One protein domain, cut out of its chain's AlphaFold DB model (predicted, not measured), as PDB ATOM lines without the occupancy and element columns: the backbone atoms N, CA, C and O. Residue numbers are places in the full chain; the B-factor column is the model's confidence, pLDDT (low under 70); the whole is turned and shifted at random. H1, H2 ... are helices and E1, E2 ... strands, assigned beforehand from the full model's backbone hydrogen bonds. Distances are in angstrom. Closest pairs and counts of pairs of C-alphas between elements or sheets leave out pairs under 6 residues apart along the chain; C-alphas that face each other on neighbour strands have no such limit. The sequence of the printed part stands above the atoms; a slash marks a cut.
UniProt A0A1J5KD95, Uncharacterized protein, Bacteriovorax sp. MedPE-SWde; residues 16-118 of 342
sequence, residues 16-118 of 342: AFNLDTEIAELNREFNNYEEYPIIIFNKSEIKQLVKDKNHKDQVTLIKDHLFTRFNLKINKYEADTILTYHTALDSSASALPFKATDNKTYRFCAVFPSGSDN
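Overview. This is residues 16 to 118 of the 342 residues of an uncharacterized protein of Bacteriovorax sp. MedPE-SWde (UniProt A0A1J5KD95). A narrow sheet of three strands has H4 over one face, covering E3 and E2, and H2 and H3 pack on H4 to make a cluster of three crossed helices. H1 packs beside the edge strand E1, apart from the other helices. The 103 printed residues hold four named helices and three named strands, in the order H1 E1 H2 H3 H4 E2 E3; the mixed sheet runs E1 E3 E2, and the class is mixed, helices and strands. The whole is compact, with a radius of gyration of the C-alphas of 13.2 A and spans of 40 by 31 by 23 A.

Arrangement. H1, residues 20 to 30, only grazes the sheet of E1, residues 38 to 40, E3, residues 106 to 112, and E2, residues 94 to 99; the closest C-alphas of H1 and E1, Phe 30 and Ile 38, are 5.3 A apart. E1 and E3 are parallel, with N 39 and O 109 at 2.8 A. E2 and E3 form an antiparallel hairpin, with N 96 and O 110 at 2.8 A. H2, residues 43 to 50, touches residues 57 to 62 of H3, residues 55 to 70, at a steep tilt of 56 degrees, opposite ways; the closest C-alphas, Val 50 and Gln 58, are 5.1 A apart. H4, residues 76 to 87, touches H3 about perpendicular at 83 degrees, closest at C-alphas Val 59 and Ala 79, 5.6 A. H4 is on the sheet at a height of 10.4 A, along the strands. In H1, H2, H3 and H4 every O i to N i+4 pair is within hydrogen-bond range.

Along the chain. H1 begins at C-alpha 20 (105.656, 88.152, 100.575) and is 15.2 A long. H3 is 22.0 A long, H4 16.3 A and E2 16.3 A. E3, 17.2 A, ends at C-alpha 112 (111.211, 92.021, 111.002).

Size, cuts and confidence. The C-alphas farthest apart, Ala 16 and Asp 102, are 42.9 A apart. The printed part has no cut and no long link. pLDDT is under 70 at residue 16 and residues 102 to 104.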
ATOM      1  N   ALA A  16     105.066  75.745 103.516       64.06
ATOM      2  CA  ALA A  16     105.575  76.954 104.129       64.06
ATOM      3  C   ALA A  16     104.654  78.113 103.718       64.06
ATOM      4  O   ALA A  16     104.523  78.427 102.534       64.06
ATOM      5  N   PHE A  17     103.958  78.712 104.685       81.69
ATOM      6  CA  PHE A  17     103.191  79.921 104.424       81.69
ATOM      7  C   PHE A  17     104.172  81.077 104.220       81.69
ATOM      8  O   PHE A  17     105.055  81.303 105.055       81.69
ATOM      9  N   ASN A  18     104.014  81.776 103.099       84.44
ATOM     10  CA  ASN A  18     104.866  82.881 102.687       84.44
ATOM     11  C   ASN A  18     104.155  84.226 102.948       84.44
ATOM     12  O   ASN A  18     102.983  84.388 102.608       84.44
ATOM     13  N   LEU A  19     104.875  85.176 103.555       91.75
ATOM     14  CA  LEU A  19     104.406  86.521 103.887       91.75
ATOM     15  C   LEU A  19     104.612  87.554 102.763       91.75
ATOM     16  O   LEU A  19     104.136  88.672 102.910       91.75
ATOM     17  N   ASP A  20     105.261  87.215 101.643       92.56
ATOM     18  CA  ASP A  20     105.656  88.152 100.575       92.56
ATOM     19  C   ASP A  20     104.535  89.102 100.134       92.56
ATOM     20  O   ASP A  20     104.736  90.313 100.034       92.56
ATOM     21  N   THR A  21     103.341  88.557  99.874       93.38
ATOM     22  CA  THR A  21     102.187  89.356  99.431       93.38
ATOM     23  C   THR A  21     101.709  90.300 100.530       93.38
ATOM     24  O   THR A  21     101.463  91.473 100.257       93.38
ATOM     25  N   GLU A  22     101.644  89.815 101.772       95.75
ATOM     26  CA  GLU A  22     101.245  90.637 102.916       95.75
ATOM     27  C   GLU A  22     102.256  91.756 103.165       95.75
ATOM     28  O   GLU A  22     101.883  92.913 103.317       95.75
ATOM     29  N   ILE A  23     103.550  91.439 103.130       96.25
ATOM     30  CA  ILE A  23     104.635  92.406 103.306       96.25
ATOM     31  C   ILE A  23     104.573  93.484 102.216       96.25
ATOM     32  O   ILE A  23     104.769  94.664 102.501       96.25
ATOM     33  N   ALA A  24     104.285  93.114 100.966       95.00
ATOM     34  CA  ALA A  24     104.136  94.078  99.878       95.00
ATOM     35  C   ALA A  24     102.891  94.972 100.033       95.00
ATOM     36  O   ALA A  24     102.918  96.135  99.635       95.00
ATOM     37  N   GLU A  25     101.793  94.450 100.582       95.75
ATOM     38  CA  GLU A  25     100.605  95.237 100.940       95.75
ATOM     39  C   GLU A  25     100.901  96.217 102.074       95.75
ATOM     40  O   GLU A  25     100.680  97.414 101.907       95.75
ATOM     41  N   LEU A  26     101.479  95.736 103.173       96.75
ATOM     42  CA  LEU A  26     101.807  96.566 104.328       96.75
ATOM     43  C   LEU A  26     102.815  97.658 103.978       96.75
ATOM     44  O   LEU A  26     102.621  98.805 104.354       96.75
ATOM     45  N   ASN A  27     103.851  97.363 103.194       96.44
ATOM     46  CA  ASN A  27     104.790  98.403 102.772       96.44
ATOM     47  C   ASN A  27     104.109  99.473 101.898       96.44
ATOM     48  O   ASN A  27     104.421 100.651 102.015       96.44
ATOM     49  N   ARG A  28     103.142  99.117 101.039       94.50
ATOM     50  CA  ARG A  28     102.398 100.135 100.266       94.50
ATOM     51  C   ARG A  28     101.619 101.097 101.162       94.50
ATOM     52  O   ARG A  28     101.453 102.253 100.791       94.50
ATOM     53  N   GLU A  29     101.158 100.611 102.305       94.12
ATOM     54  CA  GLU A  29     100.346 101.354 103.262       94.12
ATOM     55  C   GLU A  29     101.202 102.159 104.252       94.12
ATOM     56  O   GLU A  29     100.998 103.359 104.410       94.12
ATOM     57  N   PHE A  30     102.209 101.534 104.867       95.50
ATOM     58  CA  PHE A  30     102.912 102.084 106.031       95.50
ATOM     59  C   PHE A  30     104.270 102.739 105.730       95.50
ATOM     60  O   PHE A  30     104.813 103.444 106.582       95.50
ATOM     61  N   ASN A  31     104.811 102.607 104.512       90.88
ATOM     62  CA  ASN A  31     106.055 103.302 104.141       90.88
ATOM     63  C   ASN A  31     105.927 104.832 104.206       90.88
ATOM     64  O   ASN A  31     106.925 105.521 104.392       90.88
ATOM     65  N   ASN A  32     104.712 105.353 104.029       84.56
ATOM     66  CA  ASN A  32     104.399 106.781 104.105       84.56
ATOM     67  C   ASN A  32     103.531 107.100 105.329       84.56
ATOM     68  O   ASN A  32     102.740 108.041 105.284       84.56
ATOM     69  N   TYR A  33     103.627 106.292 106.386       85.75
ATOM     70  CA  TYR A  33     102.907 106.549 107.627       85.75
ATOM     71  C   TYR A  33     103.268 107.942 108.169       85.75
ATOM     72  O   TYR A  33     104.433 108.340 108.146       85.75
ATOM     73  N   GLU A  34     102.247 108.695 108.591       81.19
ATOM     74  CA  GLU A  34     102.328 110.155 108.741       81.19
ATOM     75  C   GLU A  34     103.385 110.616 109.755       81.19
ATOM     76  O   GLU A  34     103.980 111.678 109.582       81.19
ATOM     77  N   GLU A  35     103.651 109.815 110.790       83.19
ATOM     78  CA  GLU A  35     104.643 110.144 111.820       83.19
ATOM     79  C   GLU A  35     106.075 109.816 111.392       83.19
ATOM     80  O   GLU A  35     106.991 110.621 111.569       83.19
ATOM     81  N   TYR A  36     106.274 108.617 110.850       89.88
ATOM     82  CA  TYR A  36     107.542 108.133 110.317       89.88
ATOM     83  C   TYR A  36     107.302 106.912 109.418       89.88
ATOM     84  O   TYR A  36     106.395 106.125 109.687       89.88
ATOM     85  N   PRO A  37     108.147 106.674 108.400       94.19
ATOM     86  CA  PRO A  37     108.100 105.451 107.605       94.19
ATOM     87  C   PRO A  37     108.203 104.186 108.463       94.19
ATOM     88  O   PRO A  37     109.122 104.057 109.277       94.19
ATOM     89  N   ILE A  38     107.318 103.216 108.239       96.62
ATOM     90  CA  ILE A  38     107.455 101.864 108.790       96.62
ATOM     91  C   ILE A  38     107.807 100.923 107.644       96.62
ATOM     92  O   ILE A  38     107.053 100.795 106.683       96.62
ATOM     93  N   ILE A  39     108.962 100.271 107.751       97.06
ATOM     94  CA  ILE A  39     109.508  99.385 106.725       97.06
ATOM     95  C   ILE A  39     109.366  97.943 107.191       97.06
ATOM     96  O   ILE A  39     109.992  97.539 108.170       97.06
ATOM     97  N   ILE A  40     108.578  97.153 106.466       97.19
ATOM     98  CA  ILE A  40     108.386  95.731 106.743       97.19
ATOM     99  C   ILE A  40     109.356  94.928 105.878       97.19
ATOM    100  O   ILE A  40     109.235  94.889 104.651       97.19
ATOM    101  N   PHE A  41     110.322  94.265 106.509       95.19
ATOM    102  CA  PHE A  41     111.356  93.518 105.807       95.19
ATOM    103  C   PHE A  41     110.878  92.142 105.357       95.19
ATOM    104  O   PHE A  41     110.320  91.361 106.124       95.19
ATOM    105  N   ASN A  42     111.194  91.804 104.109       92.38
ATOM    106  CA  ASN A  42     111.142  90.433 103.638       92.38
ATOM    107  C   ASN A  42     112.484  89.748 103.919       92.38
ATOM    108  O   ASN A  42     113.485  90.014 103.247       92.38
ATOM    109  N   LYS A  43     112.501  88.844 104.905       89.38
ATOM    110  CA  LYS A  43     113.741  88.188 105.328       89.38
ATOM    111  C   LYS A  43     114.389  87.345 104.232       89.38
ATOM    112  O   LYS A  43     115.614  87.368 104.101       89.38
ATOM    113  N   SER A  44     113.597  86.646 103.418       88.50
ATOM    114  CA  SER A  44     114.111  85.855 102.293       88.50
ATOM    115  C   SER A  44     114.770  86.739 101.238       88.50
ATOM    116  O   SER A  44     115.849  86.407 100.748       88.50
ATOM    117  N   GLU A  45     114.153  87.882 100.929       90.88
ATOM    118  CA  GLU A  45     114.678  88.840  99.953       90.88
ATOM    119  C   GLU A  45     116.048  89.382 100.384       90.88
ATOM    120  O   GLU A  45     117.013  89.317  99.619       90.88
ATOM    121  N   ILE A  46     116.168  89.860 101.626       91.00
ATOM    122  CA  ILE A  46     117.432  90.416 102.127       91.00
ATOM    123  C   ILE A  46     118.506  89.335 102.245       91.00
ATOM    124  O   ILE A  46     119.642  89.570 101.835       91.00
ATOM    125  N   LYS A  47     118.166  88.132 102.729       89.12
ATOM    126  CA  LYS A  47     119.100  86.996 102.752       89.12
ATOM    127  C   LYS A  47     119.667  86.701 101.371       89.12
ATOM    128  O   LYS A  47     120.872  86.503 101.235       89.12
ATOM    129  N   GLN A  48     118.810  86.667 100.351       90.81
ATOM    130  CA  GLN A  48     119.235  86.418  98.979       90.81
ATOM    131  C   GLN A  48     120.121  87.553  98.453       90.81
ATOM    132  O   GLN A  48     121.130  87.279  97.804       90.81
ATOM    133  N   LEU A  49     119.781  88.805  98.768       92.81
ATOM    134  CA  LEU A  49     120.547  89.988  98.378       92.81
ATOM    135  C   LEU A  49     121.990  89.949  98.910       92.81
ATOM    136  O   LEU A  49     122.926  90.270  98.180       92.81
ATOM    137  N   VAL A  50     122.175  89.550 100.172       93.19
ATOM    138  CA  VAL A  50     123.473  89.606 100.874       93.19
ATOM    139  C   VAL A  50     124.271  88.295 100.817       93.19
ATOM    140  O   VAL A  50     125.383  88.219 101.355       93.19
ATOM    141  N   LYS A  51     123.720  87.259 100.174       92.69
ATOM    142  CA  LYS A  51     124.299  85.912 100.117       92.69
ATOM    143  C   LYS A  51     125.680  85.909  99.457       92.69
ATOM    144  O   LYS A  51     125.886  86.526  98.412       92.69
ATOM    145  N   ASP A  52     126.617  85.179 100.063       92.75
ATOM    146  CA  ASP A  52     127.986  84.973  99.562       92.75
ATOM    147  C   ASP A  52     128.790  86.277  99.363       92.75
ATOM    148  O   ASP A  52     129.764  86.324  98.609       92.75
ATOM    149  N   LYS A  53     128.386  87.362 100.033       95.38
ATOM    150  CA  LYS A  53     129.093  88.648 100.036       95.38
ATOM    151  C   LYS A  53     129.901  88.816 101.316       95.38
ATOM    152  O   LYS A  53     129.522  88.323 102.374       95.38
ATOM    153  N   ASN A  54     131.006  89.553 101.231       95.88
ATOM    154  CA  ASN A  54     131.711  89.989 102.434       95.88
ATOM    155  C   ASN A  54     130.902  91.081 103.154       95.88
ATOM    156  O   ASN A  54     130.111  91.790 102.536       95.88
ATOM    157  N   HIS A  55     131.143  91.256 104.451       94.94
ATOM    158  CA  HIS A  55     130.384  92.180 105.295       94.94
ATOM    159  C   HIS A  55     130.303  93.622 104.748       94.94
ATOM    160  O   HIS A  55     129.238  94.233 104.772       94.94
ATOM    161  N   LYS A  56     131.393  94.165 104.185       96.19
ATOM    162  CA  LYS A  56     131.401  95.526 103.613       96.19
ATOM    163  C   LYS A  56     130.430  95.652 102.432       96.19
ATOM    164  O   LYS A  56     129.723  96.657 102.318       96.19
ATOM    165  N   ASP A  57     130.392  94.638 101.574       96.69
ATOM    166  CA  ASP A  57     129.480  94.594 100.434       96.69
ATOM    167  C   ASP A  57     128.032  94.380 100.897       96.69
ATOM    168  O   ASP A  57     127.135  95.038 100.383       96.69
ATOM    169  N   GLN A  58     127.799  93.546 101.920       96.69
ATOM    170  CA  GLN A  58     126.466  93.334 102.506       96.69
ATOM    171  C   GLN A  58     125.860  94.636 103.039       96.69
ATOM    172  O   GLN A  58     124.727  94.976 102.705       96.69
ATOM    173  N   VAL A  59     126.637  95.400 103.813       97.06
ATOM    174  CA  VAL A  59     126.232  96.719 104.327       97.06
ATOM    175  C   VAL A  59     125.873  97.661 103.184       97.06
ATOM    176  O   VAL A  59     124.859  98.351 103.244       97.06
ATOM    177  N   THR A  60     126.695  97.697 102.135       97.44
ATOM    178  CA  THR A  60     126.458  98.568 100.976       97.44
ATOM    179  C   THR A  60     125.162  98.183 100.261       97.44
ATOM    180  O   THR A  60     124.319  99.043 100.031       97.44
ATOM    181  N   LEU A  61     124.945  96.888 100.021       97.56
ATOM    182  CA  LEU A  61     123.736  96.373  99.378       97.56
ATOM    183  C   LEU A  61     122.463  96.676 100.177       97.56
ATOM    184  O   LEU A  61     121.459  97.060  99.584       97.56
ATOM    185  N   ILE A  62     122.494  96.554 101.509       96.56
ATOM    186  CA  ILE A  62     121.348  96.904 102.364       96.56
ATOM    187  C   ILE A  62     121.025  98.397 102.254       96.56
ATOM    188  O   ILE A  62     119.860  98.766 102.091       96.56
ATOM    189  N   LYS A  63     122.045  99.264 102.307       97.31
ATOM    190  CA  LYS A  63     121.858 100.714 102.157       97.31
ATOM    191  C   LYS A  63     121.252 101.062 100.798       97.31
ATOM    192  O   LYS A  63     120.302 101.841 100.741       97.31
ATOM    193  N   ASP A  64     121.780 100.476  99.728       97.38
ATOM    194  CA  ASP A  64     121.316 100.721  98.362       97.38
ATOM    195  C   ASP A  64     119.891 100.200  98.153       97.38
ATOM    196  O   ASP A  64     119.072 100.869  97.521       97.38
ATOM    197  N   HIS A  65     119.565  99.041  98.732       95.81
ATOM    198  CA  HIS A  65     118.223  98.470  98.707       95.81
ATOM    199  C   HIS A  65     117.205  99.389  99.392       95.81
ATOM    200  O   HIS A  65     116.176  99.719  98.800       95.81
ATOM    201  N   LEU A  66     117.511  99.858 100.607       95.06
ATOM    202  CA  LEU A  66     116.643 100.769 101.356       95.06
ATOM    203  C   LEU A  66     116.445 102.109 100.646       95.06
ATOM    204  O   LEU A  66     115.324 102.616 100.568       95.06
ATOM    205  N   PHE A  67     117.513 102.651 100.061       96.06
ATOM    206  CA  PHE A  67     117.421 103.879  99.286       96.06
ATOM    207  C   PHE A  67     116.596 103.689  98.008       96.06
ATOM    208  O   PHE A  67     115.706 104.481  97.726       96.06
ATOM    209  N   THR A  68     116.836 102.618  97.252       94.69
ATOM    210  CA  THR A  68     116.158 102.389  95.966       94.69
ATOM    211  C   THR A  68     114.678 102.064  96.144       94.69
ATOM    212  O   THR A  68     113.848 102.530  95.368       94.69
ATOM    213  N   ARG A  69     114.333 101.258  97.156       92.88
ATOM    214  CA  ARG A  69     112.971 100.743  97.335       92.88
ATOM    215  C   ARG A  69     112.085 101.641  98.190       92.88
ATOM    216  O   ARG A  69     110.887 101.716  97.938       92.88
ATOM    217  N   PHE A  70     112.671 102.318  99.174       92.81
ATOM    218  CA  PHE A  70     111.932 103.087 100.176       92.81
ATOM    219  C   PHE A  70     112.360 104.557 100.241       92.81
ATOM    220  O   PHE A  70     111.869 105.297 101.086       92.81
ATOM    221  N   ASN A  71     113.285 104.996  99.375       92.75
ATOM    222  CA  ASN A  71     113.884 106.334  99.417       92.75
ATOM    223  C   ASN A  71     114.501 106.677 100.791       92.75
ATOM    224  O   ASN A  71     114.591 107.841 101.185       92.75
ATOM    225  N   LEU A  72     114.953 105.657 101.529       92.75
ATOM    226  CA  LEU A  72     115.461 105.804 102.886       92.75
ATOM    227  C   LEU A  72     116.990 105.724 102.903       92.75
ATOM    228  O   LEU A  72     117.589 104.676 102.660       92.75
ATOM    229  N   LYS A  73     117.644 106.843 103.224       94.06
ATOM    230  CA  LYS A  73     119.100 106.885 103.413       94.06
ATOM    231  C   LYS A  73     119.451 106.463 104.830       94.06
ATOM    232  O   LYS A  73     119.152 107.194 105.769       94.06
ATOM    233  N   ILE A  74     120.148 105.348 104.983       94.38
ATOM    234  CA  ILE A  74     120.608 104.868 106.289       94.38
ATOM    235  C   ILE A  74     122.137 104.897 106.409       94.38
ATOM    236  O   ILE A  74     122.869 104.867 105.413       94.38
ATOM    237  N   ASN A  75     122.632 105.006 107.639       93.81
ATOM    238  CA  ASN A  75     124.059 104.991 107.943       93.81
ATOM    239  C   ASN A  75     124.592 103.547 108.074       93.81
ATOM    240  O   ASN A  75     123.858 102.573 107.912       93.81
ATOM    241  N   LYS A  76     125.902 103.401 108.317       95.00
ATOM    242  CA  LYS A  76     126.528 102.077 108.455       95.00
ATOM    243  C   LYS A  76     125.968 101.296 109.652       95.00
ATOM    244  O   LYS A  76     125.657 100.128 109.488       95.00
ATOM    245  N   TYR A  77     125.835 101.938 110.810       92.94
ATOM    246  CA  TYR A  77     125.336 101.297 112.025       92.94
ATOM    247  C   TYR A  77     123.910 100.767 111.834       92.94
ATOM    248  O   TYR A  77     123.643  99.613 112.135       92.94
ATOM    249  N   GLU A  78     123.028 101.569 111.236       94.81
ATOM    250  CA  GLU A  78     121.655 101.165 110.916       94.81
ATOM    251  C   GLU A  78     121.628  99.949 109.972       94.81
ATOM    252  O   GLU A  78     120.867  99.008 110.188       94.81
ATOM    253  N   ALA A  79     122.502  99.928 108.960       95.69
ATOM    254  CA  ALA A  79     122.628  98.800 108.037       95.69
ATOM    255  C   ALA A  79     123.183  97.540 108.720       95.69
ATOM    256  O   ALA A  79     122.688  96.446 108.460       95.69
ATOM    257  N   ASP A  80     124.179  97.694 109.597       95.12
ATOM    258  CA  ASP A  80     124.746  96.603 110.394       95.12
ATOM    259  C   ASP A  80     123.677  95.990 111.306       95.12
ATOM    260  O   ASP A  80     123.514  94.770 111.330       95.12
ATOM    261  N   THR A  81     122.887  96.824 111.992       93.50
ATOM    262  CA  THR A  81     121.762  96.364 112.814       93.50
ATOM    263  C   THR A  81     120.758  95.581 111.972       93.50
ATOM    264  O   THR A  81     120.433  94.450 112.312       93.50
ATOM    265  N   ILE A  82     120.308  96.124 110.837       94.38
ATOM    266  CA  ILE A  82     119.371  95.433 109.937       94.38
ATOM    267  C   ILE A  82     119.948  94.090 109.465       94.38
ATOM    268  O   ILE A  82     119.227  93.093 109.442       94.38
ATOM    269  N   LEU A  83     121.241  94.027 109.133       93.94
ATOM    270  CA  LEU A  83     121.912  92.788 108.729       93.94
ATOM    271  C   LEU A  83     121.880  91.726 109.838       93.94
ATOM    272  O   LEU A  83     121.646  90.549 109.548       93.94
ATOM    273  N   THR A  84     122.069  92.113 111.102       91.62
ATOM    274  CA  THR A  84     122.005  91.193 112.250       91.62
ATOM    275  C   THR A  84     120.649  90.490 112.348       91.62
ATOM    276  O   THR A  84     120.613  89.272 112.535       91.62
ATOM    277  N   TYR A  85     119.542  91.206 112.120       91.06
ATOM    278  CA  TYR A  85     118.180  90.642 112.155       91.06
ATOM    279  C   TYR A  85     117.826  89.742 110.963       91.06
ATOM    280  O   TYR A  85     116.816  89.038 110.991       91.06
ATOM    281  N   HIS A  86     118.682  89.715 109.942       89.06
ATOM    282  CA  HIS A  86     118.570  88.838 108.775       89.06
ATOM    283  C   HIS A  86     119.556  87.664 108.789       89.06
ATOM    284  O   HIS A  86     119.495  86.799 107.916       89.06
ATOM    285  N   THR A  87     120.486  87.643 109.749       85.12
ATOM    286  CA  THR A  87     121.566  86.649 109.822       85.12
ATOM    287  C   THR A  87     121.571  85.939 111.171       85.12
ATOM    288  O   THR A  87     121.164  84.786 111.249       85.12
ATOM    289  N   ALA A  88     121.994  86.616 112.239       84.25
ATOM    290  CA  ALA A  88     122.105  86.023 113.569       84.25
ATOM    291  C   ALA A  88     120.751  85.882 114.286       84.25
ATOM    292  O   ALA A  88     120.564  84.932 115.038       84.25
ATOM    293  N   LEU A  89     119.806  86.799 114.039       83.75
ATOM    294  CA  LEU A  89     118.472  86.815 114.665       83.75
ATOM    295  C   LEU A  89     117.356  86.529 113.647       83.75
ATOM    296  O   LEU A  89     116.249  87.065 113.719       83.75
ATOM    297  N   ASP A  90     117.656  85.699 112.652       83.75
ATOM    298  CA  ASP A  90     116.741  85.425 111.546       83.75
ATOM    299  C   ASP A  90     115.448  84.708 111.976       83.75
ATOM    300  O   ASP A  90     114.384  84.967 111.414       83.75
ATOM    301  N   SER A  91     115.495  83.864 113.005       80.94
ATOM    302  CA  SER A  91     114.301  83.190 113.526       80.94
ATOM    303  C   SER A  91     113.389  84.111 114.348       80.94
ATOM    304  O   SER A  91     112.200  83.810 114.483       80.94
ATOM    305  N   SER A  92     113.911  85.228 114.864       83.56
ATOM    306  CA  SER A  92     113.186  86.161 115.734       83.56
ATOM    307  C   SER A  92     112.245  87.071 114.947       83.56
ATOM    308  O   SER A  92     112.569  87.498 113.844       83.56
ATOM    309  N   ALA A  93     111.091  87.400 115.521       91.38
ATOM    310  CA  ALA A  93     110.284  88.532 115.072       91.38
ATOM    311  C   ALA A  93     110.642  89.743 115.943       91.38
ATOM    312  O   ALA A  93     110.946  89.554 117.125       91.38
ATOM    313  N   SER A  94     110.737  90.936 115.357       93.31
ATOM    314  CA  SER A  94     111.115  92.149 116.097       93.31
ATOM    315  C   SER A  94     110.667  93.430 115.401       93.31
ATOM    316  O   SER A  94     110.665  93.510 114.171       93.31
ATOM    317  N   ALA A  95     110.418  94.468 116.191       94.19
ATOM    318  CA  ALA A  95     110.243  95.842 115.746       94.19
ATOM    319  C   ALA A  95     111.374  96.719 116.292       94.19
ATOM    320  O   ALA A  95     111.625  96.752 117.495       94.19
ATOM    321  N   LEU A  96     112.072  97.438 115.413       91.12
ATOM    322  CA  LEU A  96     113.190  98.298 115.786       91.12
ATOM    323  C   LEU A  96     112.966  99.727 115.324       91.12
ATOM    324  O   LEU A  96     113.025 100.001 114.120       91.12
ATOM    325  N   PRO A  97     112.787 100.672 116.251       89.69
ATOM    326  CA  PRO A  97     112.696 102.055 115.867       89.69
ATOM    327  C   PRO A  97     114.090 102.694 115.769       89.69
ATOM    328  O   PRO A  97     114.920 102.591 116.674       89.69
ATOM    329  N   PHE A  98     114.345 103.410 114.678       89.69
ATOM    330  CA  PHE A  98     115.597 104.127 114.443       89.69
ATOM    331  C   PHE A  98     115.395 105.626 114.659       89.69
ATOM    332  O   PHE A  98     114.540 106.247 114.028       89.69
ATOM    333  N   LYS A  99     116.185 106.222 115.558       85.19
ATOM    334  CA  LYS A  99     116.104 107.647 115.924       85.19
ATOM    335  C   LYS A  99     117.203 108.466 115.250       85.19
ATOM    336  O   LYS A  99     118.292 107.964 114.982       85.19
ATOM    337  N   ALA A 100     116.928 109.743 115.009       77.50
ATOM    338  CA  ALA A 100     117.946 110.700 114.604       77.50
ATOM    339  C   ALA A 100     118.915 110.983 115.762       77.50
ATOM    340  O   ALA A 100     118.536 110.999 116.936       77.50
ATOM    341  N   THR A 101     120.185 111.178 115.415       70.19
ATOM    342  CA  THR A 101     121.307 111.303 116.355       70.19
ATOM    343  C   THR A 101     121.257 112.574 117.204       70.19
ATOM    344  O   THR A 101     121.899 112.631 118.247       70.19
ATOM    345  N   ASP A 102     120.534 113.596 116.754       68.94
ATOM    346  CA  ASP A 102     120.600 114.973 117.249       68.94
ATOM    347  C   ASP A 102     119.365 115.421 118.047       68.94
ATOM    348  O   ASP A 102     119.501 116.252 118.942       68.94
ATOM    349  N   ASN A 103     118.176 114.871 117.786       60.38
ATOM    350  CA  ASN A 103     116.923 115.370 118.376       60.38
ATOM    351  C   ASN A 103     116.006 114.283 118.984       60.38
ATOM    352  O   ASN A 103     114.891 114.593 119.401       60.38
ATOM    353  N   LYS A 104     116.453 113.018 119.048       66.31
ATOM    354  CA  LYS A 104     115.664 111.850 119.503       66.31
ATOM    355  C   LYS A 104     114.362 111.591 118.715       66.31
ATOM    356  O   LYS A 104     113.582 110.744 119.153       66.31
ATOM    357  N   THR A 105     114.115 112.244 117.575       77.50
ATOM    358  CA  THR A 105     112.926 111.968 116.749       77.50
ATOM    359  C   THR A 105     113.099 110.664 115.984       77.50
ATOM    360  O   THR A 105     114.187 110.387 115.467       77.50
ATOM    361  N   TYR A 106     112.035 109.870 115.884       84.06
ATOM    362  CA  TYR A 106     112.030 108.672 115.049       84.06
ATOM    363  C   TYR A 106     112.211 109.044 113.573       84.06
ATOM    364  O   TYR A 106     111.597 109.979 113.072       84.06
ATOM    365  N   ARG A 107     113.107 108.327 112.890       89.94
ATOM    366  CA  ARG A 107     113.365 108.456 111.451       89.94
ATOM    367  C   ARG A 107     112.586 107.427 110.654       89.94
ATOM    368  O   ARG A 107     112.124 107.742 109.568       89.94
ATOM    369  N   PHE A 108     112.529 106.202 111.163       93.56
ATOM    370  CA  PHE A 108     111.741 105.098 110.629       93.56
ATOM    371  C   PHE A 108     111.650 103.985 111.676       93.56
ATOM    372  O   PHE A 108     112.454 103.940 112.612       93.56
ATOM    373  N   CYS A 109     110.710 103.063 111.493       94.25
ATOM    374  CA  CYS A 109     110.628 101.821 112.255       94.25
ATOM    375  C   CYS A 109     110.812 100.629 111.317       94.25
ATOM    376  O   CYS A 109     110.243 100.596 110.229       94.25
ATOM    377  N   ALA A 110     111.641  99.669 111.707       95.88
ATOM    378  CA  ALA A 110     111.898  98.449 110.958       95.88
ATOM    379  C   ALA A 110     111.141  97.283 111.590       95.88
ATOM    380  O   ALA A 110     111.374  96.955 112.748       95.88
ATOM    381  N   VAL A 111     110.282  96.634 110.815       97.12
ATOM    382  CA  VAL A 111     109.533  95.445 111.221       97.12
ATOM    383  C   VAL A 111     110.174  94.223 110.578       97.12
ATOM    384  O   VAL A 111     110.248  94.114 109.352       97.12
ATOM    385  N   PHE A 112     110.620  93.288 111.405       95.25
ATOM    386  CA  PHE A 112     111.211  92.021 111.002       95.25
ATOM    387  C   PHE A 112     110.233  90.895 111.351       95.25
ATOM    388  O   PHE A 112     110.045  90.607 112.533       95.25
ATOM    389  N   PRO A 113     109.602  90.235 110.365       92.75
ATOM    390  CA  PRO A 113     108.750  89.084 110.640       92.75
ATOM    391  C   PRO A 113     109.571  87.912 111.192       92.75
ATOM    392  O   PRO A 113     110.806  87.903 111.127       92.75
ATOM    393  N   SER A 114     108.874  86.891 111.693       88.06
ATOM    394  CA  SER A 114     109.512  85.623 112.047       88.06
ATOM    395  C   SER A 114     110.183  84.967 110.829       88.06
ATOM    396  O   SER A 114     109.934  85.337 109.675       88.06
ATOM    397  N   GLY A 115     111.071  84.003 111.092       82.38
ATOM    398  CA  GLY A 115     111.883  83.347 110.065       82.38
ATOM    399  C   GLY A 115     111.064  82.856 108.866       82.38
ATOM    400  O   GLY A 115     110.057  82.155 109.010       82.38
ATOM    401  N   SER A 116     111.510  83.201 107.653       75.75
ATOM    402  CA  SER A 116     110.798  82.860 106.412       75.75
ATOM    403  C   SER A 116     110.576  81.359 106.244       75.75
ATOM    404  O   SER A 116     109.523  80.935 105.762       75.75
ATOM    405  N   ASP A 117     111.536  80.570 106.719       82.94
ATOM    406  CA  ASP A 117     111.619  79.128 106.488       82.94
ATOM    407  C   ASP A 117     111.088  78.319 107.680       82.94
ATOM    408  O   ASP A 117     111.085  77.088 107.642       82.94
ATOM    409  N   ASN A 118     110.609  79.000 108.729       85.25
ATOM    410  CA  ASN A 118     110.041  78.342 109.896       85.25
ATOM    411  C   ASN A 118     108.801  77.534 109.497       85.25
ATOM    412  O   ASN A 118     107.861  78.048 108.869       85.25
TER     413      ASN A 118